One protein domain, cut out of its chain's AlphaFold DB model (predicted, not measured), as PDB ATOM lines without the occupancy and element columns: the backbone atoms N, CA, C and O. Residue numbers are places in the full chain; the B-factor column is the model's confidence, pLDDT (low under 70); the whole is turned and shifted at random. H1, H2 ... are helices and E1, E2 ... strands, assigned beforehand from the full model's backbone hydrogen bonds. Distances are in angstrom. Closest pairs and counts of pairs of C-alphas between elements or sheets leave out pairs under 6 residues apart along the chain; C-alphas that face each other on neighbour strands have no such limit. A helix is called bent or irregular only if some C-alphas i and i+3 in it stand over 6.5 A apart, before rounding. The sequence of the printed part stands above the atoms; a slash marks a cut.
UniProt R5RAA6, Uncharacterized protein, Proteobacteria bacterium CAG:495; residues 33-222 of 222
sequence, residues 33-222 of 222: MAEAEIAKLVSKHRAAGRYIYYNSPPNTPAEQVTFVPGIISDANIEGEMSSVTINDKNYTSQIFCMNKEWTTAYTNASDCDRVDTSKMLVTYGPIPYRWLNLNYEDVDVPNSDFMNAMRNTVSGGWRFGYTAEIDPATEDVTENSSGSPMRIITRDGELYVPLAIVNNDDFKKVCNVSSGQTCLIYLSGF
ATOM      1  N   MET A  33     105.370  62.139 109.620       84.62
ATOM      2  CA  MET A  33     104.190  62.360 110.461       84.62
ATOM      3  C   MET A  33     102.924  62.520 109.616       84.62
ATOM      4  O   MET A  33     101.873  62.022 110.005       84.62
ATOM      5  N   ALA A  34     103.010  63.206 108.474       85.12
ATOM      6  CA  ALA A  34     101.896  63.309 107.535       85.12
ATOM      7  C   ALA A  34     101.593  61.952 106.883       85.12
ATOM      8  O   ALA A  34     100.430  61.568 106.773       85.12
ATOM      9  N   GLU A  35     102.630  61.193 106.522       85.25
ATOM     10  CA  GLU A  35     102.495  59.839 105.976       85.25
ATOM     11  C   GLU A  35     101.802  58.906 106.974       85.25
ATOM     12  O   GLU A  35     100.917  58.143 106.592       85.25
ATOM     13  N   ALA A  36     102.127  59.012 108.268       84.56
ATOM     14  CA  ALA A  36     101.450  58.252 109.315       84.56
ATOM     15  C   ALA A  36      99.950  58.584 109.407       84.56
ATOM     16  O   ALA A  36      99.140  57.668 109.534       84.56
ATOM     17  N   GLU A  37      99.561  59.861 109.303       86.19
ATOM     18  CA  GLU A  37      98.143  60.256 109.284       86.19
ATOM     19  C   GLU A  37      97.411  59.696 108.057       86.19
ATOM     20  O   GLU A  37      96.332  59.117 108.174       86.19
ATOM     21  N   ILE A  38      98.023  59.773 106.876       86.88
ATOM     22  CA  ILE A  38      97.441  59.233 105.640       86.88
ATOM     23  C   ILE A  38      97.341  57.704 105.700       86.88
ATOM     24  O   ILE A  38      96.334  57.123 105.287       86.88
ATOM     25  N   ALA A  39      98.348  57.036 106.265       85.56
ATOM     26  CA  ALA A  39      98.359  55.591 106.441       85.56
ATOM     27  C   ALA A  39      97.185  55.106 107.305       85.56
ATOM     28  O   ALA A  39      96.677  54.003 107.070       85.56
ATOM     29  N   LYS A  40      96.702  55.926 108.251       85.88
ATOM     30  CA  LYS A  40      95.510  55.596 109.042       85.88
ATOM     31  C   LYS A  40      94.264  55.466 108.168       85.88
ATOM     32  O   LYS A  40      93.573  54.452 108.220       85.88
ATOM     33  N   LEU A  41      94.011  56.456 107.311       88.00
ATOM     34  CA  LEU A  41      92.884  56.423 106.379       88.00
ATOM     35  C   LEU A  41      93.013  55.243 105.409       88.00
ATOM     36  O   LEU A  41      92.067  54.480 105.218       88.00
ATOM     37  N   VAL A  42      94.197  55.058 104.824       87.44
ATOM     38  CA  VAL A  42      94.457  54.022 103.811       87.44
ATOM     39  C   VAL A  42      94.272  52.616 104.370       87.44
ATOM     40  O   VAL A  42      93.694  51.755 103.709       87.44
ATOM     41  N   SER A  43      94.757  52.357 105.578       84.81
ATOM     42  CA  SER A  43      94.581  51.054 106.225       84.81
ATOM     43  C   SER A  43      93.125  50.800 106.608       84.81
ATOM     44  O   SER A  43      92.640  49.698 106.352       84.81
ATOM     45  N   LYS A  44      92.394  51.813 107.100       87.31
ATOM     46  CA  LYS A  44      90.947  51.707 107.343       87.31
ATOM     47  C   LYS A  44      90.181  51.397 106.053       87.31
ATOM     48  O   LYS A  44      89.368  50.478 106.032       87.31
ATOM     49  N   HIS A  45      90.513  52.080 104.957       89.44
ATOM     50  CA  HIS A  45      89.928  51.824 103.640       89.44
ATOM     51  C   HIS A  45      90.206  50.399 103.146       89.44
ATOM     52  O   HIS A  45      89.307  49.713 102.667       89.44
ATOM     53  N   ARG A  46      91.442  49.911 103.299       87.50
ATOM     54  CA  ARG A  46      91.807  48.536 102.923       87.50
ATOM     55  C   ARG A  46      91.067  47.493 103.760       87.50
ATOM     56  O   ARG A  46      90.605  46.505 103.195       87.50
ATOM     57  N   ALA A  47      90.931  47.712 105.066       87.19
ATOM     58  CA  ALA A  47      90.185  46.821 105.952       87.19
ATOM     59  C   ALA A  47      88.691  46.782 105.578       87.19
ATOM     60  O   ALA A  47      88.122  45.703 105.409       87.19
ATOM     61  N   ALA A  48      88.081  47.945 105.326       89.38
ATOM     62  CA  ALA A  48      86.711  48.042 104.827       89.38
ATOM     63  C   ALA A  48      86.529  47.363 103.457       89.38
ATOM     64  O   ALA A  48      85.545  46.658 103.240       89.38
ATOM     65  N   GLY A  49      87.498  47.503 102.550       88.75
ATOM     66  CA  GLY A  49      87.469  46.832 101.252       88.75
ATOM     67  C   GLY A  49      87.520  45.308 101.364       88.75
ATOM     68  O   GLY A  49      86.794  44.616 100.651       88.75
ATOM     69  N   ARG A  50      88.312  44.769 102.301       86.25
ATOM     70  CA  ARG A  50      88.328  43.327 102.595       86.25
ATOM     71  C   ARG A  50      87.007  42.846 103.177       86.25
ATOM     72  O   ARG A  50      86.499  41.821 102.739       86.25
ATOM     73  N   TYR A  51      86.426  43.605 104.105       87.19
ATOM     74  CA  TYR A  51      85.104  43.301 104.648       87.19
ATOM     75  C   TYR A  51      84.052  43.191 103.534       87.19
ATOM     76  O   TYR A  51      83.328  42.198 103.477       87.19
ATOM     77  N   ILE A  52      84.006  44.149 102.600       87.25
ATOM     78  CA  ILE A  52      83.087  44.097 101.449       87.25
ATOM     79  C   ILE A  52      83.372  42.872 100.578       87.25
ATOM     80  O   ILE A  52      82.440  42.168 100.194       87.25
ATOM     81  N   TYR A  53      84.644  42.593 100.293       85.19
ATOM     82  CA  TYR A  53      85.054  41.458  99.466       85.19
ATOM     83  C   TYR A  53      84.639  40.096 100.051       85.19
ATOM     84  O   TYR A  53      84.235  39.206  99.304       85.19
ATOM     85  N   TYR A  54      84.694  39.926 101.377       83.56
ATOM     86  CA  TYR A  54      84.238  38.698 102.042       83.56
ATOM     87  C   TYR A  54      82.716  38.581 102.140       83.56
ATOM     88  O   TYR A  54      82.196  37.471 102.196       83.56
ATOM     89  N   ASN A  55      82.008  39.710 102.147       83.12
ATOM     90  CA  ASN A  55      80.547  39.773 102.230       83.12
ATOM     91  C   ASN A  55      79.875  39.947 100.854       83.12
ATOM     92  O   ASN A  55      78.681  40.244 100.779       83.12
ATOM     93  N   SER A  56      80.641  39.783  99.770       78.56
ATOM     94  CA  SER A  56      80.160  39.787  98.386       78.56
ATOM     95  C   SER A  56      80.343  38.402  97.747       78.56
ATOM     96  O   SER A  56      81.339  37.726  98.031       78.56
ATOM     97  N   PRO A  57      79.458  37.988  96.823       69.94
ATOM     98  CA  PRO A  57      79.688  36.801  95.997       69.94
ATOM     99  C   PRO A  57      81.002  36.932  95.200       69.94
ATOM    100  O   PRO A  57      81.333  38.045  94.779       69.94
ATOM    101  N   PRO A  58      81.767  35.845  94.958       58.19
ATOM    102  CA  PRO A  58      81.457  34.423  95.168       58.19
ATOM    103  C   PRO A  58      81.958  33.839  96.506       58.19
ATOM    104  O   PRO A  58      81.929  32.624  96.691       58.19
ATOM    105  N   ASN A  59      82.467  34.671  97.422       59.38
ATOM    106  CA  ASN A  59      83.067  34.200  98.680       59.38
ATOM    107  C   ASN A  59      82.028  33.819  99.743       59.38
ATOM    108  O   ASN A  59      82.348  33.129 100.711       59.38
ATOM    109  N   THR A  60      80.786  34.261  99.564       59.75
ATOM    110  CA  THR A  60      79.651  33.899 100.405       59.75
ATOM    111  C   THR A  60      78.970  32.633  99.872       59.75
ATOM    112  O   THR A  60      78.758  32.509  98.668       59.75
ATOM    113  N   PRO A  61      78.549  31.696 100.745       56.97
ATOM    114  CA  PRO A  61      77.776  30.522 100.329       56.97
ATOM    115  C   PRO A  61      76.359  30.870  99.827       56.97
ATOM    116  O   PRO A  61      75.678  30.003  99.286       56.97
ATOM    117  N   ALA A  62      75.912  32.118 100.009       61.00
ATOM    118  CA  ALA A  62      74.700  32.671  99.414       61.00
ATOM    119  C   ALA A  62      75.042  33.499  98.160       61.00
ATOM    120  O   ALA A  62      76.015  34.254  98.173       61.00
ATOM    121  N   GLU A  63      74.206  33.421  97.117       65.75
ATOM    122  CA  GLU A  63      74.302  34.227  95.878       65.75
ATOM    123  C   GLU A  63      73.967  35.724  96.082       65.75
ATOM    124  O   GLU A  63      73.749  36.452  95.117       65.75
ATOM    125  N   GLN A  64      73.903  36.190  97.329       70.50
ATOM    126  CA  GLN A  64      73.475  37.534  97.718       70.50
ATOM    127  C   GLN A  64      74.542  38.204  98.581       70.50
ATOM    128  O   GLN A  64      75.248  37.539  99.345       70.50
ATOM    129  N   VAL A  65      74.640  39.525  98.476       75.94
ATOM    130  CA  VAL A  65      75.454  40.356  99.358       75.94
ATOM    131  C   VAL A  65      74.910  40.287 100.786       75.94
ATOM    132  O   VAL A  65      73.718  40.454 101.034       75.94
ATOM    133  N   THR A  66      75.803  40.085 101.755       79.56
ATOM    134  CA  THR A  66      75.446  39.985 103.181       79.56
ATOM    135  C   THR A  66      75.659  41.284 103.959       79.56
ATOM    136  O   THR A  66      75.318  41.351 105.141       79.56
ATOM    137  N   PHE A  67      76.211  42.326 103.329       81.81
ATOM    138  CA  PHE A  67      76.378  43.643 103.947       81.81
ATOM    139  C   PHE A  67      75.216  44.591 103.617       81.81
ATOM    140  O   PHE A  67      74.527  44.451 102.610       81.81
ATOM    141  N   VAL A  68      75.027  45.603 104.463       85.62
ATOM    142  CA  VAL A  68      74.048  46.680 104.254       85.62
ATOM    143  C   VAL A  68      74.789  47.946 103.795       85.62
ATOM    144  O   VAL A  68      75.858  48.225 104.347       85.62
ATOM    145  N   PRO A  69      74.263  48.716 102.818       88.88
ATOM    146  CA  PRO A  69      74.723  50.073 102.532       88.88
ATOM    147  C   PRO A  69      74.832  50.931 103.788       88.88
ATOM    148  O   PRO A  69      73.978  50.868 104.670       88.88
ATOM    149  N   GLY A  70      75.837  51.798 103.836       90.69
ATOM    150  CA  GLY A  70      76.036  52.727 104.941       90.69
ATOM    151  C   GLY A  70      77.380  52.555 105.634       90.69
ATOM    152  O   GLY A  70      78.338  52.027 105.065       90.69
ATOM    153  N   ILE A  71      77.475  53.128 106.834       91.38
ATOM    154  CA  ILE A  71      78.722  53.188 107.595       91.38
ATOM    155  C   ILE A  71      79.098  51.779 108.053       91.38
ATOM    156  O   ILE A  71      78.316  51.088 108.707       91.38
ATOM    157  N   ILE A  72      80.321  51.369 107.730       89.00
ATOM    158  CA  ILE A  72      80.889  50.106 108.189       89.00
ATOM    159  C   ILE A  72      81.431  50.341 109.597       89.00
ATOM    160  O   ILE A  72      82.278  51.210 109.805       89.00
ATOM    161  N   SER A  73      80.922  49.583 110.567       86.75
ATOM    162  CA  SER A  73      81.352  49.708 111.958       86.75
ATOM    163  C   SER A  73      82.810  49.281 112.128       86.75
ATOM    164  O   SER A  73      83.271  48.325 111.502       86.75
ATOM    165  N   ASP A  74      83.524  49.949 113.035       82.38
ATOM    166  CA  ASP A  74      84.927  49.628 113.310       82.38
ATOM    167  C   ASP A  74      85.096  48.183 113.802       82.38
ATOM    168  O   ASP A  74      86.032  47.505 113.394       82.38
ATOM    169  N   ALA A  75      84.137  47.667 114.578       81.44
ATOM    170  CA  ALA A  75      84.135  46.279 115.046       81.44
ATOM    171  C   ALA A  75      84.117  45.249 113.899       81.44
ATOM    172  O   ALA A  75      84.685  44.168 114.035       81.44
ATOM    173  N   ASN A  76      83.502  45.578 112.757       80.12
ATOM    174  CA  ASN A  76      83.443  44.682 111.599       80.12
ATOM    175  C   ASN A  76      84.760  44.633 110.815       80.12
ATOM    176  O   ASN A  76      84.984  43.689 110.059       80.12
ATOM    177  N   ILE A  77      85.618  45.646 110.968       82.00
ATOM    178  CA  ILE A  77      86.892  45.766 110.246       82.00
ATOM    179  C   ILE A  77      88.109  45.592 111.156       82.00
ATOM    180  O   ILE A  77      89.208  45.401 110.648       82.00
ATOM    181  N   GLU A  78      87.933  45.604 112.478       73.50
ATOM    182  CA  GLU A  78      89.010  45.539 113.473       73.50
ATOM    183  C   GLU A  78      89.913  44.311 113.291       73.50
ATOM    184  O   GLU A  78      91.134  44.436 113.356       73.50
ATOM    185  N   GLY A  79      89.340  43.145 112.963       66.88
ATOM    186  CA  GLY A  79      90.106  41.922 112.682       66.88
ATOM    187  C   GLY A  79      90.981  41.995 111.422       66.88
ATOM    188  O   GLY A  79      91.940  41.238 111.293       66.88
ATOM    189  N   GLU A  80      90.681  42.925 110.513       66.00
ATOM    190  CA  GLU A  80      91.417  43.166 109.268       66.00
ATOM    191  C   GLU A  80      92.381  44.362 109.368       66.00
ATOM    192  O   GLU A  80      93.159  44.620 108.442       66.00
ATOM    193  N   MET A  81      92.358  45.102 110.480       65.69
ATOM    194  CA  MET A  81      93.258  46.226 110.731       65.69
ATOM    195  C   MET A  81      94.578  45.718 111.328       65.69
ATOM    196  O   MET A  81      94.603  44.997 112.322       65.69
ATOM    197  N   SER A  82      95.716  46.085 110.727       58.31
ATOM    198  CA  SER A  82      97.037  45.737 111.278       58.31
ATOM    199  C   SER A  82      97.240  46.370 112.660       58.31
ATOM    200  O   SER A  82      96.821  47.506 112.853       58.31
ATOM    201  N   SER A  83      97.955  45.693 113.571       52.91
ATOM    202  CA  SER A  83      98.073  45.989 115.019       52.91
ATOM    203  C   SER A  83      98.643  47.356 115.439       52.91
ATOM    204  O   SER A  83      98.913  47.569 116.621       52.91
ATOM    205  N   VAL A  84      98.882  48.278 114.512       52.00
ATOM    206  CA  VAL A  84      99.135  49.676 114.857       52.00
ATOM    207  C   VAL A  84      97.762  50.279 115.122       52.00
ATOM    208  O   VAL A  84      96.896  50.221 114.260       52.00
ATOM    209  N   THR A  85      97.528  50.789 116.327       52.97
ATOM    210  CA  THR A  85      96.264  51.396 116.769       52.97
ATOM    211  C   THR A  85      95.808  52.493 115.799       52.97
ATOM    212  O   THR A  85      96.199  53.651 115.909       52.97
ATOM    213  N   ILE A  86      94.996  52.090 114.824       53.91
ATOM    214  CA  ILE A  86      94.439  52.903 113.736       53.91
ATOM    215  C   ILE A  86      92.908  52.962 113.877       53.91
ATOM    216  O   ILE A  86      92.177  53.250 112.937       53.91
ATOM    217  N   ASN A  87      92.369  52.740 115.078       59.16
ATOM    218  CA  ASN A  87      90.977  53.092 115.351       59.16
ATOM    219  C   ASN A  87      90.855  54.615 115.548       59.16
ATOM    220  O   ASN A  87      90.519  55.115 116.623       59.16
ATOM    221  N   ASP A  88      91.256  55.358 114.518       68.00
ATOM    222  CA  ASP A  88      91.110  56.797 114.475       68.00
ATOM    223  C   ASP A  88      89.650  57.096 114.133       68.00
ATOM    224  O   ASP A  88      89.181  56.866 113.012       68.00
ATOM    225  N   LYS A  89      88.921  57.570 115.146       71.38
ATOM    226  CA  LYS A  89      87.497  57.917 115.058       71.38
ATOM    227  C   LYS A  89      87.230  59.071 114.094       71.38
ATOM    228  O   LYS A  89      86.073  59.343 113.795       71.38
ATOM    229  N   ASN A  90      88.275  59.750 113.623       84.94
ATOM    230  CA  ASN A  90      88.143  60.843 112.673       84.94
ATOM    231  C   ASN A  90      87.855  60.354 111.247       84.94
ATOM    232  O   ASN A  90      87.339  61.125 110.444       84.94
ATOM    233  N   TYR A  91      88.172  59.096 110.916       89.44
ATOM    234  CA  TYR A  91      87.919  58.539 109.586       89.44
ATOM    235  C   TYR A  91      86.685  57.642 109.591       89.44
ATOM    236  O   TYR A  91      86.588  56.718 110.394       89.44
ATOM    237  N   THR A  92      85.786  57.842 108.635       91.75
ATOM    238  CA  THR A  92      84.576  57.033 108.450       91.75
ATOM    239  C   THR A  92      84.693  56.250 107.151       91.75
ATOM    240  O   THR A  92      85.082  56.809 106.129       91.75
ATOM    241  N   SER A  93      84.381  54.951 107.181       92.00
ATOM    242  CA  SER A  93      84.260  54.123 105.972       92.00
ATOM    243  C   SER A  93      82.799  53.792 105.719       92.00
ATOM    244  O   SER A  93      82.101  53.339 106.622       92.00
ATOM    245  N   GLN A  94      82.344  54.013 104.494       93.62
ATOM    246  CA  GLN A  94      80.948  53.894 104.109       93.62
ATOM    247  C   GLN A  94      80.838  53.251 102.730       93.62
ATOM    248  O   GLN A  94      81.543  53.637 101.799       93.62
ATOM    249  N   ILE A  95      79.958  52.263 102.605       92.69
ATOM    250  CA  ILE A  95      79.657  51.599 101.338       92.69
ATOM    251  C   ILE A  95      78.359  52.156 100.765       92.69
ATOM    252  O   ILE A  95      77.330  52.203 101.440       92.69
ATOM    253  N   PHE A  96      78.415  52.584  99.512       92.06
ATOM    254  CA  PHE A  96      77.278  53.082  98.757       92.06
ATOM    255  C   PHE A  96      76.926  52.089  97.657       92.06
ATOM    256  O   PHE A  96      77.794  51.671  96.892       92.06
ATOM    257  N   CYS A  97      75.647  51.748  97.557       91.44
ATOM    258  CA  CYS A  97      75.083  51.071  96.396       91.44
ATOM    259  C   CYS A  97      74.255  52.109  95.649       91.44
ATOM    260  O   CYS A  97      73.346  52.693  96.229       91.44
ATOM    261  N   MET A  98      74.611  52.404  94.405       91.94
ATOM    262  CA  MET A  98      74.088  53.547  93.655       91.94
ATOM    263  C   MET A  98      73.472  53.092  92.336       91.94
ATOM    264  O   MET A  98      73.812  52.017  91.838       91.94
ATOM    265  N   ASN A  99      72.611  53.911  91.738       90.38
ATOM    266  CA  ASN A  99      72.185  53.717  90.348       90.38
ATOM    267  C   ASN A  99      73.365  53.873  89.369       90.38
ATOM    268  O   ASN A  99      74.416  54.400  89.735       90.38
ATOM    269  N   LYS A 100      73.194  53.454  88.108       86.06
ATOM    270  CA  LYS A 100      74.243  53.568  87.072       86.06
ATOM    271  C   LYS A 100      74.689  55.003  86.807       86.06
ATOM    272  O   LYS A 100      75.834  55.210  86.428       86.06
ATOM    273  N   GLU A 101      73.803  55.969  87.017       87.88
ATOM    274  CA  GLU A 101      74.083  57.393  86.834       87.88
ATOM    275  C   GLU A 101      74.776  58.027  88.055       87.88
ATOM    276  O   GLU A 101      75.091  59.213  88.037       87.88
ATOM    277  N   TRP A 102      75.008  57.262  89.131       88.56
ATOM    278  CA  TRP A 102      75.722  57.700  90.338       88.56
ATOM    279  C   TRP A 102      75.097  58.918  91.050       88.56
ATOM    280  O   TRP A 102      75.765  59.644  91.792       88.56
ATOM    281  N   THR A 103      73.795  59.130  90.857       90.38
ATOM    282  CA  THR A 103      73.035  60.261  91.409       90.38
ATOM    283  C   THR A 103      72.281  59.917  92.687       90.38
ATOM    284  O   THR A 103      72.099  60.779  93.543       90.38
ATOM    285  N   THR A 104      71.859  58.659  92.839       88.81
ATOM    286  CA  THR A 104      71.027  58.199  93.956       88.81
ATOM    287  C   THR A 104      71.675  57.009  94.651       88.81
ATOM    288  O   THR A 104      72.038  56.031  93.998       88.81
ATOM    289  N   ALA A 105      71.791  57.079  95.979       89.81
ATOM    290  CA  ALA A 105      72.222  55.961  96.814       89.81
ATOM    291  C   ALA A 105      71.011  55.191  97.356       89.81
ATOM    292  O   ALA A 105      70.062  55.784  97.869       89.81
ATOM    293  N   TYR A 106      71.073  53.868  97.280       89.25
ATOM    294  CA  TYR A 106      70.123  52.953  97.894       89.25
ATOM    295  C   TYR A 106      70.527  52.635  99.333       89.25
ATOM    296  O   TYR A 106      71.710  52.610  99.677       89.25
ATOM    297  N   THR A 107      69.533  52.361 100.173       84.50
ATOM    298  CA  THR A 107      69.724  52.093 101.604       84.50
ATOM    299  C   THR A 107      69.500  50.629 101.980       84.50
ATOM    300  O   THR A 107      69.949  50.204 103.042       84.50
ATOM    301  N   ASN A 108      68.842  49.834 101.128       81.94
ATOM    302  CA  ASN A 108      68.567  48.427 101.414       81.94
ATOM    303  C   ASN A 108      69.675  47.518 100.873       81.94
ATOM    304  O   ASN A 108      70.196  47.736  99.780       81.94
ATOM    305  N   ALA A 109      69.968  46.436 101.598       76.62
ATOM    306  CA  ALA A 109      70.936  45.423 101.171       76.62
ATOM    307  C   ALA A 109      70.561  44.770  99.829       76.62
ATOM    308  O   ALA A 109      71.417  44.600  98.969       76.62
ATOM    309  N   SER A 110      69.271  44.498  99.602       78.31
ATOM    310  CA  SER A 110      68.782  43.879  98.361       78.31
ATOM    311  C   SER A 110      69.042  44.719  97.111       78.31
ATOM    312  O   SER A 110      69.139  44.175  96.015       78.31
ATOM    313  N   ASP A 111      69.153  46.044  97.253       80.25
ATOM    314  CA  ASP A 111      69.430  46.927  96.120       80.25
ATOM    315  C   ASP A 111      70.901  46.828  95.671       80.25
ATOM    316  O   ASP A 111      71.205  47.034  94.498       80.25
ATOM    317  N   CYS A 112      71.814  46.413  96.557       81.62
ATOM    318  CA  CYS A 112      73.209  46.144  96.199       81.62
ATOM    319  C   CYS A 112      73.391  44.918  95.303       81.62
ATOM    320  O   CYS A 112      74.441  44.782  94.685       81.62
ATOM    321  N   ASP A 113      72.415  44.016  95.235       79.38
ATOM    322  CA  ASP A 113      72.516  42.784  94.442       79.38
ATOM    323  C   ASP A 113      71.963  42.920  93.027       79.38
ATOM    324  O   ASP A 113      72.068  42.000  92.213       79.38
ATOM    325  N   ARG A 114      71.365  44.066  92.702       79.38
ATOM    326  CA  ARG A 114      70.764  44.260  91.389       79.38
ATOM    327  C   ARG A 114      71.841  44.500  90.329       79.38
ATOM    328  O   ARG A 114      72.848  45.160  90.558       79.38
ATOM    329  N   VAL A 115      71.584  44.015  89.115       74.00
ATOM    330  CA  VAL A 115      72.496  44.135  87.958       74.00
ATOM    331  C   VAL A 115      72.678  45.596  87.507       74.00
ATOM    332  O   VAL A 115      73.606  45.927  86.767       74.00
ATOM    333  N   ASP A 116      71.775  46.486  87.920       80.50
ATOM    334  CA  ASP A 116      71.778  47.908  87.599       80.50
ATOM    335  C   ASP A 116      72.428  48.800  88.665       80.50
ATOM    336  O   ASP A 116      72.370  50.022  88.525       80.50
ATOM    337  N   THR A 117      73.089  48.232  89.681       85.06
ATOM    338  CA  THR A 117      73.741  49.026  90.730       85.06
ATOM    339  C   THR A 117      75.260  49.030  90.657       85.06
ATOM    340  O   THR A 117      75.910  48.075  90.241       85.06
ATOM    341  N   SER A 118      75.837  50.171  91.034       87.19
ATOM    342  CA  SER A 118      77.278  50.369  91.191       87.19
ATOM    343  C   SER A 118      77.614  50.437  92.676       87.19
ATOM    344  O   SER A 118      77.005  51.218  93.410       87.19
ATOM    345  N   LYS A 119      78.586  49.639  93.122       88.06
ATOM    346  CA  LYS A 119      79.053  49.621  94.514       88.06
ATOM    347  C   LYS A 119      80.299  50.485  94.645       88.06
ATOM    348  O   LYS A 119      81.250  50.328  93.881       88.06
ATOM    349  N   MET A 120      80.314  51.381  95.625       90.75
ATOM    350  CA  MET A 120      81.466  52.234  95.898       90.75
ATOM    351  C   MET A 120      81.734  52.344  97.394       90.75
ATOM    352  O   MET A 120      80.902  52.825  98.160       90.75
ATOM    353  N   LEU A 121      82.922  51.913  97.808       92.62
ATOM    354  CA  LEU A 121      83.461  52.191  99.129       92.62
ATOM    355  C   LEU A 121      84.093  53.575  99.132       92.62
ATOM    356  O   LEU A 121      84.930  53.894  98.284       92.62
ATOM    357  N   VAL A 122      83.750  54.344 100.151       94.44
ATOM    358  CA  VAL A 122      84.308  55.660 100.423       94.44
ATOM    359  C   VAL A 122      84.869  55.634 101.831       94.44
ATOM    360  O   VAL A 122      84.161  55.287 102.774       94.44
ATOM    361  N   THR A 123      86.125  56.028 101.991       93.12
ATOM    362  CA  THR A 123      86.667  56.365 103.310       93.12
ATOM    363  C   THR A 123      87.031  57.833 103.317       93.12
ATOM    364  O   THR A 123      87.790  58.271 102.457       93.12
ATOM    365  N   TYR A 124      86.486  58.585 104.265       93.62
ATOM    366  CA  TYR A 124      86.661  60.030 104.342       93.62
ATOM    367  C   TYR A 124      86.903  60.494 105.777       93.62
ATOM    368  O   TYR A 124      86.532  59.814 106.734       93.62
ATOM    369  N   GLY A 125      87.557  61.641 105.934       92.81
ATOM    370  CA  GLY A 125      87.805  62.254 107.238       92.81
ATOM    371  C   GLY A 125      88.428  63.641 107.125       92.81
ATOM    372  O   GLY A 125      88.954  63.993 106.065       92.81
ATOM    373  N   PRO A 126      88.391  64.436 108.203       90.88
ATOM    374  CA  PRO A 126      88.918  65.789 108.189       90.88
ATOM    375  C   PRO A 126      90.437  65.771 108.012       90.88
ATOM    376  O   PRO A 126      91.136  64.872 108.489       90.88
ATOM    377  N   ILE A 127      90.958  66.802 107.352       89.19
ATOM    378  CA  ILE A 127      92.399  67.040 107.303       89.19
ATOM    379  C   ILE A 127      92.794  67.737 108.607       89.19
ATOM    380  O   ILE A 127      92.225  68.782 108.926       89.19
ATOM    381  N   PRO A 128      93.739  67.193 109.396       87.38
ATOM    382  CA  PRO A 128      94.158  67.851 110.626       87.38
ATOM    383  C   PRO A 128      94.663  69.272 110.350       87.38
ATOM    384  O   PRO A 128      95.481  69.471 109.458       87.38
ATOM    385  N   TYR A 129      94.245  70.242 111.168       83.94
ATOM    386  CA  TYR A 129      94.521  71.674 110.960       83.94
ATOM    387  C   TYR A 129      96.005  72.009 110.717       83.94
ATOM    388  O   TYR A 129      96.328  72.865 109.903       83.94
ATOM    389  N   ARG A 130      96.933  71.280 111.356       85.31
ATOM    390  CA  ARG A 130      98.392  71.431 111.152       85.31
ATOM    391  C   ARG A 130      98.863  71.189 109.710       85.31
ATOM    392  O   ARG A 130      99.975  71.574 109.361       85.31
ATOM    393  N   TRP A 131      98.067  70.469 108.925       87.81
ATOM    394  CA  TRP A 131      98.360  70.079 107.550       87.81
ATOM    395  C   TRP A 131      97.646  70.946 106.525       87.81
ATOM    396  O   TRP A 131      97.896  70.781 105.337       87.81
ATOM    397  N   LEU A 132      96.795  71.866 106.970       85.69
ATOM    398  CA  LEU A 132      96.154  72.849 106.114       85.69
ATOM    399  C   LEU A 132      97.061  74.068 105.941       85.69
ATOM    400  O   LEU A 132      97.880  74.399 106.805       85.69
ATOM    401  N   ASN A 133      96.928  74.730 104.799       80.81
ATOM    402  CA  ASN A 133      97.510  76.036 104.576       80.81
ATOM    403  C   ASN A 133      96.793  77.060 105.457       80.81
ATOM    404  O   ASN A 133      95.569  77.111 105.533       80.81
ATOM    405  N   LEU A 134      97.593  77.893 106.118       72.62
ATOM    406  CA  LEU A 134      97.117  79.007 106.941       72.62
ATOM    407  C   LEU A 134      97.166  80.341 106.182       72.62
ATOM    408  O   LEU A 134      96.912  81.397 106.758       72.62
ATOM    409  N   ASN A 135      97.545  80.301 104.903       70.12
ATOM    410  CA  ASN A 135      97.609  81.479 104.051       70.12
ATOM    411  C   ASN A 135      96.196  81.853 103.599       70.12
ATOM    412  O   ASN A 135      95.434  80.986 103.189       70.12
ATOM    413  N   TYR A 136      95.882  83.149 103.639       55.69
ATOM    414  CA  TYR A 136      94.544  83.699 103.390       55.69
ATOM    415  C   TYR A 136      93.922  83.346 102.028       55.69
ATOM    416  O   TYR A 136      92.706  83.439 101.897       55.69
ATOM    417  N   GLU A 137      94.726  82.980 101.028       59.22
ATOM    418  CA  GLU A 137      94.253  82.705  99.662       59.22
ATOM    419  C   GLU A 137      93.832  81.240  99.448       59.22
ATOM    420  O   GLU A 137      92.934  80.990  98.656       59.22
ATOM    421  N   ASP A 138      94.404  80.299 100.209       62.34
ATOM    422  CA  ASP A 138      94.182  78.850 100.074       62.34
ATOM    423  C   ASP A 138      93.857  78.220 101.437       62.34
ATOM    424  O   ASP A 138      94.384  77.161 101.806       62.34
ATOM    425  N   VAL A 139      93.043  78.916 102.237       60.50
ATOM    426  CA  VAL A 139      92.585  78.397 103.528       60.50
ATOM    427  C   VAL A 139      91.876  77.071 103.259       60.50
ATOM    428  O   VAL A 139      91.076  76.964 102.334       60.50
ATOM    429  N   ASP A 140      92.235  76.042 104.022       69.56
ATOM    430  CA  ASP A 140      91.676  74.690 103.912       69.56
ATOM    431  C   ASP A 140      92.170  73.837 102.722       69.56
ATOM    432  O   ASP A 140      91.672  72.731 102.504       69.56
ATOM    433  N   VAL A 141      93.228  74.257 102.015       82.75
ATOM    434  CA  VAL A 141      93.992  73.379 101.102       82.75
ATOM    435  C   VAL A 141      95.155  72.718 101.851       82.75
ATOM    436  O   VAL A 141      95.800  73.376 102.670       82.75
ATOM    437  N   PRO A 142      95.488  71.440 101.589       85.06
ATOM    438  CA  PRO A 142      96.657  70.822 102.197       85.06
ATOM    439  C   PRO A 142      97.965  71.543 101.865       85.06
ATOM    440  O   PRO A 142      98.220  71.949 100.731       85.06
ATOM    441  N   ASN A 143      98.838  71.646 102.860       85.88
ATOM    442  CA  ASN A 143     100.163  72.214 102.688       85.88
ATOM    443  C   ASN A 143     101.083  71.283 101.880       85.88
ATOM    444  O   ASN A 143     100.804  70.100 101.667       85.88
ATOM    445  N   SER A 144     102.225  71.819 101.447       82.44
ATOM    446  CA  SER A 144     103.178  71.095 100.598       82.44
ATOM    447  C   SER A 144     103.679  69.778 101.202       82.44
ATOM    448  O   SER A 144     103.911  68.827 100.463       82.44
ATOM    449  N   ASP A 145     103.837  69.707 102.528       83.12
ATOM    450  CA  ASP A 145     104.324  68.490 103.195       83.12
ATOM    451  C   ASP A 145     103.274  67.389 103.135       83.12
ATOM    452  O   ASP A 145     103.592  66.237 102.852       83.12
ATOM    453  N   PHE A 146     102.015  67.751 103.385       85.00
ATOM    454  CA  PHE A 146     100.909  66.812 103.322       85.00
ATOM    455  C   PHE A 146     100.688  66.331 101.892       85.00
ATOM    456  O   PHE A 146     100.531  65.134 101.660       85.00
ATOM    457  N   MET A 147     100.789  67.240 100.920       84.38
ATOM    458  CA  MET A 147     100.755  66.892  99.502       84.38
ATOM    459  C   MET A 147     101.883  65.929  99.121       84.38
ATOM    460  O   MET A 147     101.628  64.948  98.428       84.38
ATOM    461  N   ASN A 148     103.114  66.139  99.599       82.88
ATOM    462  CA  ASN A 148     104.220  65.201  99.374       82.88
ATOM    463  C   ASN A 148     103.959  63.839 100.031       82.88
ATOM    464  O   ASN A 148     104.120  62.803  99.386       82.88
ATOM    465  N   ALA A 149     103.487  63.829 101.276       84.00
ATOM    466  CA  ALA A 149     103.164  62.605 101.998       84.00
ATOM    467  C   ALA A 149     102.063  61.788 101.301       84.00
ATOM    468  O   ALA A 149     102.161  60.560 101.206       84.00
ATOM    469  N   MET A 150     101.049  62.450 100.732       84.12
ATOM    470  CA  MET A 150     100.013  61.797  99.921       84.12
ATOM    471  C   MET A 150     100.605  61.076  98.710       84.12
ATOM    472  O   MET A 150     100.159  59.978  98.376       84.12
ATOM    473  N   ARG A 151     101.640  61.650  98.083       79.12
ATOM    474  CA  ARG A 151     102.324  61.054  96.923       79.12
ATOM    475  C   ARG A 151     103.155  59.823  97.278       79.12
ATOM    476  O   ARG A 151     103.300  58.952  96.422       79.12
ATOM    477  N   ASN A 152     103.692  59.774  98.495       77.88
ATOM    478  CA  ASN A 152     104.575  58.704  98.957       77.88
ATOM    479  C   ASN A 152     103.813  57.530  99.595       77.88
ATOM    480  O   ASN A 152     104.193  56.377  99.409       77.88
ATOM    481  N   THR A 153     102.745  57.813 100.351       73.88
ATOM    482  CA  THR A 153     102.063  56.812 101.200       73.88
ATOM    483  C   THR A 153     101.148  55.888 100.402       73.88
ATOM    484  O   THR A 153     101.089  54.677 100.624       73.88
ATOM    485  N   VAL A 154     100.404  56.464  99.460       70.06
ATOM    486  CA  VAL A 154      99.594  55.709  98.509       70.06
ATOM    487  C   VAL A 154     100.435  55.626  97.252       70.06
ATOM    488  O   VAL A 154     100.909  56.655  96.786       70.06
ATOM    489  N   SER A 155     100.633  54.433  96.686       60.19
ATOM    490  CA  SER A 155     101.423  54.223  95.460       60.19
ATOM    491  C   SER A 155     100.821  54.880  94.200       60.19
ATOM    492  O   SER A 155     100.953  54.336  93.110       60.19
ATOM    493  N   GLY A 156     100.164  56.037  94.315       51.28
ATOM    494  CA  GLY A 156      99.593  56.765  93.193       51.28
ATOM    495  C   GLY A 156      98.240  56.252  92.755       51.28
ATOM    496  O   GLY A 156      98.057  55.904  91.598       51.28
ATOM    497  N   GLY A 157      97.298  56.129  93.685       58.44
ATOM    498  CA  GLY A 157      95.925  55.841  93.301       58.44
ATOM    499  C   GLY A 157      95.239  57.116  92.822       58.44
ATOM    500  O   GLY A 157      95.078  58.039  93.613       58.44
ATOM    501  N   TRP A 158      94.723  57.124  91.593       67.19
ATOM    502  CA  TRP A 158      93.820  58.150  91.034       67.19
ATOM    503  C   TRP A 158      92.475  58.297  91.775       67.19
ATOM    504  O   TRP A 158      91.583  59.008  91.330       67.19
ATOM    505  N   ARG A 159      92.294  57.591  92.895       83.88
ATOM    506  CA  ARG A 159      91.069  57.589  93.704       83.88
ATOM    507  C   ARG A 159      91.288  58.031  95.149       83.88
ATOM    508  O   ARG A 159      90.369  57.926  95.955       83.88
ATOM    509  N   PHE A 160      92.496  58.481  95.485       89.50
ATOM    510  CA  PHE A 160      92.828  59.028  96.796       89.50
ATOM    511  C   PHE A 160      93.270  60.480  96.650       89.50
ATOM    512  O   PHE A 160      94.134  60.793  95.828       89.50
ATOM    513  N   GLY A 161      92.695  61.358  97.463       90.19
ATOM    514  CA  GLY A 161      92.978  62.780  97.385       90.19
ATOM    515  C   GLY A 161      92.258  63.593  98.452       90.19
ATOM    516  O   GLY A 161      91.776  63.046  99.445       90.19
ATOM    517  N   TYR A 162      92.176  64.901  98.222       90.56
ATOM    518  CA  TYR A 162      91.352  65.806  99.020       90.56
ATOM    519  C   TYR A 162      90.223  66.399  98.178       90.56
ATOM    520  O   TYR A 162      90.337  66.505  96.957       90.56
ATOM    521  N   THR A 163      89.117  66.757  98.822       91.69
ATOM    522  CA  THR A 163      87.941  67.312  98.144       91.69
ATOM    523  C   THR A 163      88.142  68.775  97.766       91.69
ATOM    524  O   THR A 163      88.612  69.557  98.584       91.69
ATOM    525  N   ALA A 164      87.706  69.166  96.576       89.12
ATOM    526  CA  ALA A 164      87.658  70.555  96.137       89.12
ATOM    527  C   ALA A 164      86.344  70.840  95.400       89.12
ATOM    528  O   ALA A 164      85.699  69.928  94.872       89.12
ATOM    529  N   GLU A 165      85.955  72.112  95.367       88.00
ATOM    530  CA  GLU A 165      84.784  72.564  94.625       88.00
ATOM    531  C   GLU A 165      85.112  72.582  93.134       88.00
ATOM    532  O   GLU A 165      86.271  72.741  92.716       88.00
ATOM    533  N   ILE A 166      84.076  72.369  92.337       84.81
ATOM    534  CA  ILE A 166      84.146  72.453  90.887       84.81
ATOM    535  C   ILE A 166      83.665  73.834  90.484       84.81
ATOM    536  O   ILE A 166      82.573  74.245  90.862       84.81
ATOM    537  N   ASP A 167      84.477  74.534  89.694       79.12
ATOM    538  CA  ASP A 167      84.003  75.728  89.012       79.12
ATOM    539  C   ASP A 167      83.149  75.281  87.812       79.12
ATOM    540  O   ASP A 167      83.706  74.697  86.869       79.12
ATOM    541  N   PRO A 168      81.826  75.541  87.815       73.81
ATOM    542  CA  PRO A 168      80.926  75.127  86.741       73.81
ATOM    543  C   PRO A 168      81.301  75.735  85.380       73.81
ATOM    544  O   PRO A 168      80.883  75.225  84.345       73.81
ATOM    545  N   ALA A 169      82.114  76.799  85.340       72.88
ATOM    546  CA  ALA A 169      82.633  77.355  84.091       72.88
ATOM    547  C   ALA A 169      83.719  76.483  83.432       72.88
ATOM    548  O   ALA A 169      83.994  76.642  82.241       72.88
ATOM    549  N   THR A 170      84.342  75.581  84.194       72.00
ATOM    550  CA  THR A 170      85.456  74.716  83.755       72.00
ATOM    551  C   THR A 170      85.079  73.237  83.681       72.00
ATOM    552  O   THR A 170      85.933  72.389  83.434       72.00
ATOM    553  N   GLU A 171      83.806  72.923  83.913       74.00
ATOM    554  CA  GLU A 171      83.315  71.558  84.028       74.00
ATOM    555  C   GLU A 171      83.248  70.845  82.670       74.00
ATOM    556  O   GLU A 171      82.594  71.314  81.734       74.00
ATOM    557  N   ASP A 172      83.863  69.662  82.583       75.62
ATOM    558  CA  ASP A 172      83.606  68.731  81.489       75.62
ATOM    559  C   ASP A 172      82.362  67.884  81.801       75.62
ATOM    560  O   ASP A 172      82.393  66.918  82.568       75.62
ATOM    561  N   VAL A 173      81.248  68.249  81.168       71.31
ATOM    562  CA  VAL A 173      79.943  67.586  81.324       71.31
ATOM    563  C   VAL A 173      79.985  66.115  80.878       71.31
ATOM    564  O   VAL A 173      79.149  65.315  81.298       71.31
ATOM    565  N   THR A 174      80.945  65.730  80.030       73.31
ATOM    566  CA  THR A 174      81.090  64.338  79.581       73.31
ATOM    567  C   THR A 174      81.764  63.454  80.626       73.31
ATOM    568  O   THR A 174      81.443  62.267  80.715       73.31
ATOM    569  N   GLU A 175      82.633  64.027  81.465       75.88
ATOM    570  CA  GLU A 175      83.290  63.321  82.566       75.88
ATOM    571  C   GLU A 175      82.466  63.387  83.864       75.88
ATOM    572  O   GLU A 175      82.385  62.393  84.595       75.88
ATOM    573  N   ASN A 176      81.752  64.493  84.118       81.50
ATOM    574  CA  ASN A 176      80.840  64.628  85.259       81.50
ATOM    575  C   ASN A 176      79.433  64.076  84.991       81.50
ATOM    576  O   ASN A 176      78.422  64.764  85.137       81.50
ATOM    577  N   SER A 177      79.343  62.794  84.650       77.69
ATOM    578  CA  SER A 177      78.054  62.141  84.362       77.69
ATOM    579  C   SER A 177      77.017  62.237  85.497       77.69
ATOM    580  O   SER A 177      75.816  62.194  85.232       77.69
ATOM    581  N   SER A 178      77.459  62.397  86.750       81.75
ATOM    582  CA  SER A 178      76.575  62.520  87.918       81.75
ATOM    583  C   SER A 178      76.110  63.952  88.219       81.75
ATOM    584  O   SER A 178      75.236  64.128  89.067       81.75
ATOM    585  N   GLY A 179      76.683  64.971  87.562       83.25
ATOM    586  CA  GLY A 179      76.416  66.386  87.855       83.25
ATOM    587  C   GLY A 179      76.842  66.800  89.268       83.25
ATOM    588  O   GLY A 179      76.160  67.579  89.932       83.25
ATOM    589  N   SER A 180      77.925  66.212  89.776       86.81
ATOM    590  CA  SER A 180      78.403  66.474  91.130       86.81
ATOM    591  C   SER A 180      79.113  67.822  91.232       86.81
ATOM    592  O   SER A 180      79.958  68.105  90.387       86.81
ATOM    593  N   PRO A 181      78.872  68.623  92.285       87.44
ATOM    594  CA  PRO A 181      79.586  69.880  92.507       87.44
ATOM    595  C   PRO A 181      80.977  69.686  93.141       87.44
ATOM    596  O   PRO A 181      81.626  70.663  93.514       87.44
ATOM    597  N   MET A 182      81.429  68.441  93.337       89.38
ATOM    598  CA  MET A 182      82.648  68.133  94.084       89.38
ATOM    599  C   MET A 182      83.576  67.193  93.318       89.38
ATOM    600  O   MET A 182      83.159  66.165  92.779       89.38
ATOM    601  N   ARG A 183      84.869  67.516  93.354       89.25
ATOM    602  CA  ARG A 183      85.954  66.694  92.813       89.25
ATOM    603  C   ARG A 183      86.959  66.326  93.891       89.25
ATOM    604  O   ARG A 183      87.020  66.933  94.958       89.25
ATOM    605  N   ILE A 184      87.774  65.337  93.578       89.75
ATOM    606  CA  ILE A 184      88.943  64.924  94.331       89.75
ATOM    607  C   ILE A 184      90.160  65.401  93.560       89.75
ATOM    608  O   ILE A 184      90.350  65.007  92.411       89.75
ATOM    609  N   ILE A 185      91.007  66.191  94.207       87.81
ATOM    610  CA  ILE A 185      92.341  66.490  93.701       87.81
ATOM    611  C   ILE A 185      93.267  65.368  94.160       87.81
ATOM    612  O   ILE A 185      93.520  65.187  95.356       87.81
ATOM    613  N   THR A 186      93.741  64.580  93.203       84.69
ATOM    614  CA  THR A 186      94.663  63.466  93.443       84.69
ATOM    615  C   THR A 186      96.076  63.854  93.021       84.69
ATOM    616  O   THR A 186      96.334  64.961  92.553       84.69
ATOM    617  N   ARG A 187      97.035  62.935  93.175       76.69
ATOM    618  CA  ARG A 187      98.387  63.149  92.644       76.69
ATOM    619  C   ARG A 187      98.404  63.239  91.116       76.69
ATOM    620  O   ARG A 187      99.173  64.032  90.580       76.69
ATOM    621  N   ASP A 188      97.627  62.382  90.459       73.56
ATOM    622  CA  ASP A 188      97.753  62.086  89.027       73.56
ATOM    623  C   ASP A 188      96.675  62.779  88.175       73.56
ATOM    624  O   ASP A 188      96.685  62.657  86.954       73.56
ATOM    625  N   GLY A 189      95.758  63.517  88.807       80.62
ATOM    626  CA  GLY A 189      94.673  64.230  88.140       80.62
ATOM    627  C   GLY A 189      93.513  64.538  89.080       80.62
ATOM    628  O   GLY A 189      93.654  64.493  90.306       80.62
ATOM    629  N   GLU A 190      92.355  64.809  88.495       85.25
ATOM    630  CA  GLU A 190      91.117  65.089  89.216       85.25
ATOM    631  C   GLU A 190      90.097  63.973  88.969       85.25
ATOM    632  O   GLU A 190      90.107  63.329  87.920       85.25
ATOM    633  N   LEU A 191      89.231  63.712  89.949       87.25
ATOM    634  CA  LEU A 191      88.149  62.734  89.829       87.25
ATOM    635  C   LEU A 191      86.864  63.291  90.434       87.25
ATOM    636  O   LEU A 191      86.869  63.745  91.575       87.25
ATOM    637  N   TYR A 192      85.751  63.200  89.718       89.31
ATOM    638  CA  TYR A 192      84.446  63.602  90.237       89.31
ATOM    639  C   TYR A 192      83.983  62.665  91.359       89.31
ATOM    640  O   TYR A 192      84.029  61.440  91.229       89.31
ATOM    641  N   VAL A 193      83.516  63.239  92.470       90.50
ATOM    642  CA  VAL A 193      82.858  62.470  93.534       90.50
ATOM    643  C   VAL A 193      81.409  62.250  93.109       90.50
ATOM    644  O   VAL A 193      80.739  63.240  92.859       90.50
ATOM    645  N   PRO A 194      80.871  61.023  93.059       91.88
ATOM    646  CA  PRO A 194      79.455  60.787  92.776       91.88
ATOM    647  C   PRO A 194      78.484  61.685  93.555       91.88
ATOM    648  O   PRO A 194      78.590  61.807  94.779       91.88
ATOM    649  N   LEU A 195      77.477  62.234  92.869       92.12
ATOM    650  CA  LEU A 195      76.440  63.069  93.490       92.12
ATOM    651  C   LEU A 195      75.707  62.338  94.632       92.12
ATOM    652  O   LEU A 195      75.377  62.948  95.650       92.12
ATOM    653  N   ALA A 196      75.517  61.022  94.510       91.50
ATOM    654  CA  ALA A 196      74.941  60.184  95.562       91.50
ATOM    655  C   ALA A 196      75.730  60.231  96.889       91.50
ATOM    656  O   ALA A 196      75.132  60.180  97.965       91.50
ATOM    657  N   ILE A 197      77.061  60.348  96.817       92.75
ATOM    658  CA  ILE A 197      77.946  60.461  97.987       92.75
ATOM    659  C   ILE A 197      77.900  61.888  98.525       92.75
ATOM    660  O   ILE A 197      77.696  62.084  99.720       92.75
ATOM    661  N   VAL A 198      78.022  62.888  97.644       91.44
ATOM    662  CA  VAL A 198      78.004  64.309  98.033       91.44
ATOM    663  C   VAL A 198      76.706  64.685  98.737       91.44
ATOM    664  O   VAL A 198      76.719  65.499  99.656       91.44
ATOM    665  N   ASN A 199      75.582  64.080  98.348       91.44
ATOM    666  CA  ASN A 199      74.283  64.339  98.961       91.44
ATOM    667  C   ASN A 199      74.066  63.662 100.318       91.44
ATOM    668  O   ASN A 199      73.114  64.029 101.003       91.44
ATOM    669  N   ASN A 200      74.924  62.723 100.718       92.44
ATOM    670  CA  ASN A 200      74.775  61.997 101.971       92.44
ATOM    671  C   ASN A 200      75.047  62.890 103.196       92.44
ATOM    672  O   ASN A 200      76.047  63.604 103.250       92.44
ATOM    673  N   ASP A 201      74.179  62.809 104.206       90.94
ATOM    674  CA  ASP A 201      74.271  63.655 105.402       90.94
ATOM    675  C   ASP A 201      75.530  63.391 106.236       90.94
ATOM    676  O   ASP A 201      76.104  64.328 106.790       90.94
ATOM    677  N   ASP A 202      75.984  62.139 106.335       91.12
ATOM    678  CA  ASP A 202      77.189  61.807 107.104       91.12
ATOM    679  C   ASP A 202      78.455  62.279 106.389       91.12
ATOM    680  O   ASP A 202      79.361  62.811 107.032       91.12
ATOM    681  N   PHE A 203      78.465  62.204 105.056       91.75
ATOM    682  CA  PHE A 203      79.527  62.782 104.241       91.75
ATOM    683  C   PHE A 203      79.583  64.308 104.392       91.75
ATOM    684  O   PHE A 203      80.639  64.852 104.716       91.75
ATOM    685  N   LYS A 204      78.445  65.006 104.264       90.69
ATOM    686  CA  LYS A 204      78.363  66.474 104.408       90.69
ATOM    687  C   LYS A 204      78.807  66.986 105.776       90.69
ATOM    688  O   LYS A 204      79.299  68.101 105.865       90.69
ATOM    689  N   LYS A 205      78.652  66.208 106.852       89.81
ATOM    690  CA  LYS A 205      79.134  66.615 108.189       89.81
ATOM    691  C   LYS A 205      80.656  66.749 108.260       89.81
ATOM    692  O   LYS A 205      81.149  67.444 109.142       89.81
ATOM    693  N   VAL A 206      81.381  66.049 107.391       88.62
ATOM    694  CA  VAL A 206      82.849  65.979 107.404       88.62
ATOM    695  C   VAL A 206      83.457  66.718 106.214       88.62
ATOM    696  O   VAL A 206      84.484  67.376 106.349       88.62
ATOM    697  N   CYS A 207      82.822  66.594 105.054       88.12
ATOM    698  CA  CYS A 207      83.282  67.072 103.763       88.12
ATOM    699  C   CYS A 207      82.237  68.037 103.195       88.12
ATOM    700  O   CYS A 207      81.380  67.649 102.398       88.12
ATOM    701  N   ASN A 208      82.281  69.299 103.619       84.31
ATOM    702  CA  ASN A 208      81.400  70.334 103.092       84.31
ATOM    703  C   ASN A 208      82.204  71.481 102.491       84.31
ATOM    704  O   ASN A 208      82.405  72.531 103.111       84.31
ATOM    705  N   VAL A 209      82.606  71.282 101.240       79.88
ATOM    706  CA  VAL A 209      83.434  72.246 100.519       79.88
ATOM    707  C   VAL A 209      82.706  73.579 100.309       79.88
ATOM    708  O   VAL A 209      83.337  74.622 100.416       79.88
ATOM    709  N   SER A 210      81.370  73.583 100.181       75.00
ATOM    710  CA  SER A 210      80.585  74.833 100.121       75.00
ATOM    711  C   SER A 210      80.663  75.683 101.400       75.00
ATOM    712  O   SER A 210      80.350  76.869 101.384       75.00
ATOM    713  N   SER A 211      81.094  75.085 102.515       74.94
ATOM    714  CA  SER A 211      81.385  75.780 103.776       74.94
ATOM    715  C   SER A 211      82.886  75.940 104.058       74.94
ATOM    716  O   SER A 211      83.255  76.266 105.184       74.94
ATOM    717  N   GLY A 212      83.746  75.674 103.068       73.31
ATOM    718  CA  GLY A 212      85.209  75.690 103.191       73.31
ATOM    719  C   GLY A 212      85.815  74.418 103.794       73.31
ATOM    720  O   GLY A 212      87.022  74.314 103.956       73.31
ATOM    721  N   GLN A 213      85.012  73.405 104.124       80.25
ATOM    722  CA  GLN A 213      85.510  72.194 104.777       80.25
ATOM    723  C   GLN A 213      86.007  71.172 103.754       80.25
ATOM    724  O   GLN A 213      85.244  70.341 103.254       80.25
ATOM    725  N   THR A 214      87.308  71.220 103.481       87.69
ATOM    726  CA  THR A 214      88.028  70.189 102.730       87.69
ATOM    727  C   THR A 214      88.295  68.966 103.600       87.69
ATOM    728  O   THR A 214      88.688  69.069 104.764       87.69
ATOM    729  N   CYS A 215      88.152  67.781 103.017       91.12
ATOM    730  CA  CYS A 215      88.443  66.526 103.686       91.12
ATOM    731  C   CYS A 215      89.342  65.633 102.828       91.12
ATOM    732  O   CYS A 215      89.460  65.810 101.614       91.12
ATOM    733  N   LEU A 216      89.972  64.652 103.467       91.69
ATOM    734  CA  LEU A 216      90.604  63.543 102.768       91.69
ATOM    735  C   LEU A 216      89.550  62.515 102.365       91.69
ATOM    736  O   LEU A 216      88.648  62.210 103.146       91.69
ATOM    737  N   ILE A 217      89.718  61.927 101.184       93.06
ATOM    738  CA  ILE A 217      88.802  60.932 100.635       93.06
ATOM    739  C   ILE A 217      89.550  59.854  99.844       93.06
ATOM    740  O   ILE A 217      90.514  60.124  99.124       93.06
ATOM    741  N   TYR A 218      89.087  58.611  99.974       92.19
ATOM    742  CA  TYR A 218      89.534  57.462  99.194       92.19
ATOM    743  C   TYR A 218      88.324  56.693  98.656       92.19
ATOM    744  O   TYR A 218      87.507  56.198  99.434       92.19
ATOM    745  N   LEU A 219      88.224  56.587  97.328       91.81
ATOM    746  CA  LEU A 219      87.207  55.822  96.612       91.81
ATOM    747  C   LEU A 219      87.727  54.464  96.113       91.81
ATOM    748  O   LEU A 219      88.815  54.364  95.546       91.81
ATOM    749  N   SER A 220      86.891  53.430  96.215       90.19
ATOM    750  CA  SER A 220      87.079  52.145  95.530       90.19
ATOM    751  C   SER A 220      85.744  51.602  95.027       90.19
ATOM    752  O   SER A 220      84.817  51.424  95.809       90.19
ATOM    753  N   GLY A 221      85.645  51.336  93.724       86.25
ATOM    754  CA  GLY A 221      84.512  50.614  93.132       86.25
ATOM    755  C   GLY A 221      84.665  49.095  93.260       86.25
ATOM    756  O   GLY A 221      85.800  48.611  93.226       86.25
ATOM    757  N   PHE A 222      83.538  48.388  93.383       73.94
ATOM    758  CA  PHE A 222      83.431  46.925  93.495       73.94
ATOM    759  C   PHE A 222      82.468  46.350  92.460       73.94
ATOM    760  O   PHE A 222      81.461  47.032  92.158       73.94
TER     761      PHE A 222
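Overview. This is residues 33 to 222 of the 222 residues of an uncharacterized protein of Proteobacteria bacterium CAG:495 (UniProt R5RAA6). A strongly twisted sheet of six strands, curled like part of a barrel, has one long helix, H1, packed along one face, while the short helix H5 lies on the opposite face, beside the strands. H4 sits near one end of H1 and H2 crosses H1 farther along; long loops, residues 55 to 73 and 127 to 143, reach the two ends of the longest axis. The 190 printed residues hold six named helices and six named strands, in the order H1 H2 E1 H3 E2 H4 E3 E4 E5 H5 H6 E6, and the sheet, E1 E2 E6 E3 E4 E5, is antiparallel throughout. The class is mixed, helices and strands, with 91 residues, under half, in named elements. The whole is compact, with a radius of gyration of the C-alphas of 16.5 A and spans of 54 by 43 by 27 A.

Along the chain. H1, residues 33 to 54, runs 32.1 A from C-alpha 33 at (104.190, 62.360, 110.461). H2 is residues 74 to 80 and is irregular, with C-alphas 76 and 79 7.3 A apart. E1, residues 92 to 99, spans 22.2 A; H3 is residues 109 to 113; E2, residues 117 to 126, spans 28.6 A. H4 is residues 144 to 153, 14.3 A long. E3 is residues 160 to 165, E4 182 to 186, E5 190 to 192, H5 195 to 198 and H6 201 to 204. E6, residues 215 to 221, spans 19.5 A and ends at C-alpha 221, (84.512, 50.614, 93.132).

Arrangement. H1 is on the sheet at a height of 9.0 A, over E2 and only just over E6, with 3 C-alphas; it runs along the strands, at 25 degrees to E2 on the local plane. E1 and E2 pair through N 94 and O 122, 2.8 A; E2 and E6 through N 123 and O 218, 2.9 A; E6 and E3 through N 161 and O 217, 3.0 A. E3, E4 and E5 form a meander, each strand the antiparallel neighbour of the one before, in two hairpins, with N 164 and O 183 at 2.8 A and N 184 and O 191 at 2.7 A. E2, H4 and E3 form a split strand-helix-strand unit, two strands of one sheet that are not neighbours, here with E6 between them, joined through a helix, and its crossover is right-handed. With residues 34 to 39 alone H1 touches H4, the closest C-alphas being those of Glu 35 and Ala 149, 4.9 A, at a steep tilt of 40 degrees, the same way. With residues 44 to 51 alone H1 touches H2, closest at the C-alphas of Ala 47 and Glu 80, 5.1 A, about perpendicular at 88 degrees. H3 is on the sheet, only just over E1, with 3 C-alphas; H5 is over none of the strands; H4 and H6 only graze the sheet. In H4 each O i to N i+4 pair is within hydrogen-bond range, against 17 of 18 in H1, 1 of 3 in H2, with 2 of 4 O i to N i+3 pairs, and 0 of 1 in H3, with 2 of 2; H5 and H6 are too short for such a pair.

Size, cuts and confidence. The C-alphas farthest apart, those of Pro 61 and Tyr 136, are 55.8 A apart. The printed part has no cut; the links H1 to H2, H2 to E1, E2 to H4 and E3 to E4 are long. Mean pLDDT of the printed part is 81.6, and residues 57 to 63, 79 to 88, 136 to 140 and 155 to 158 are under 70.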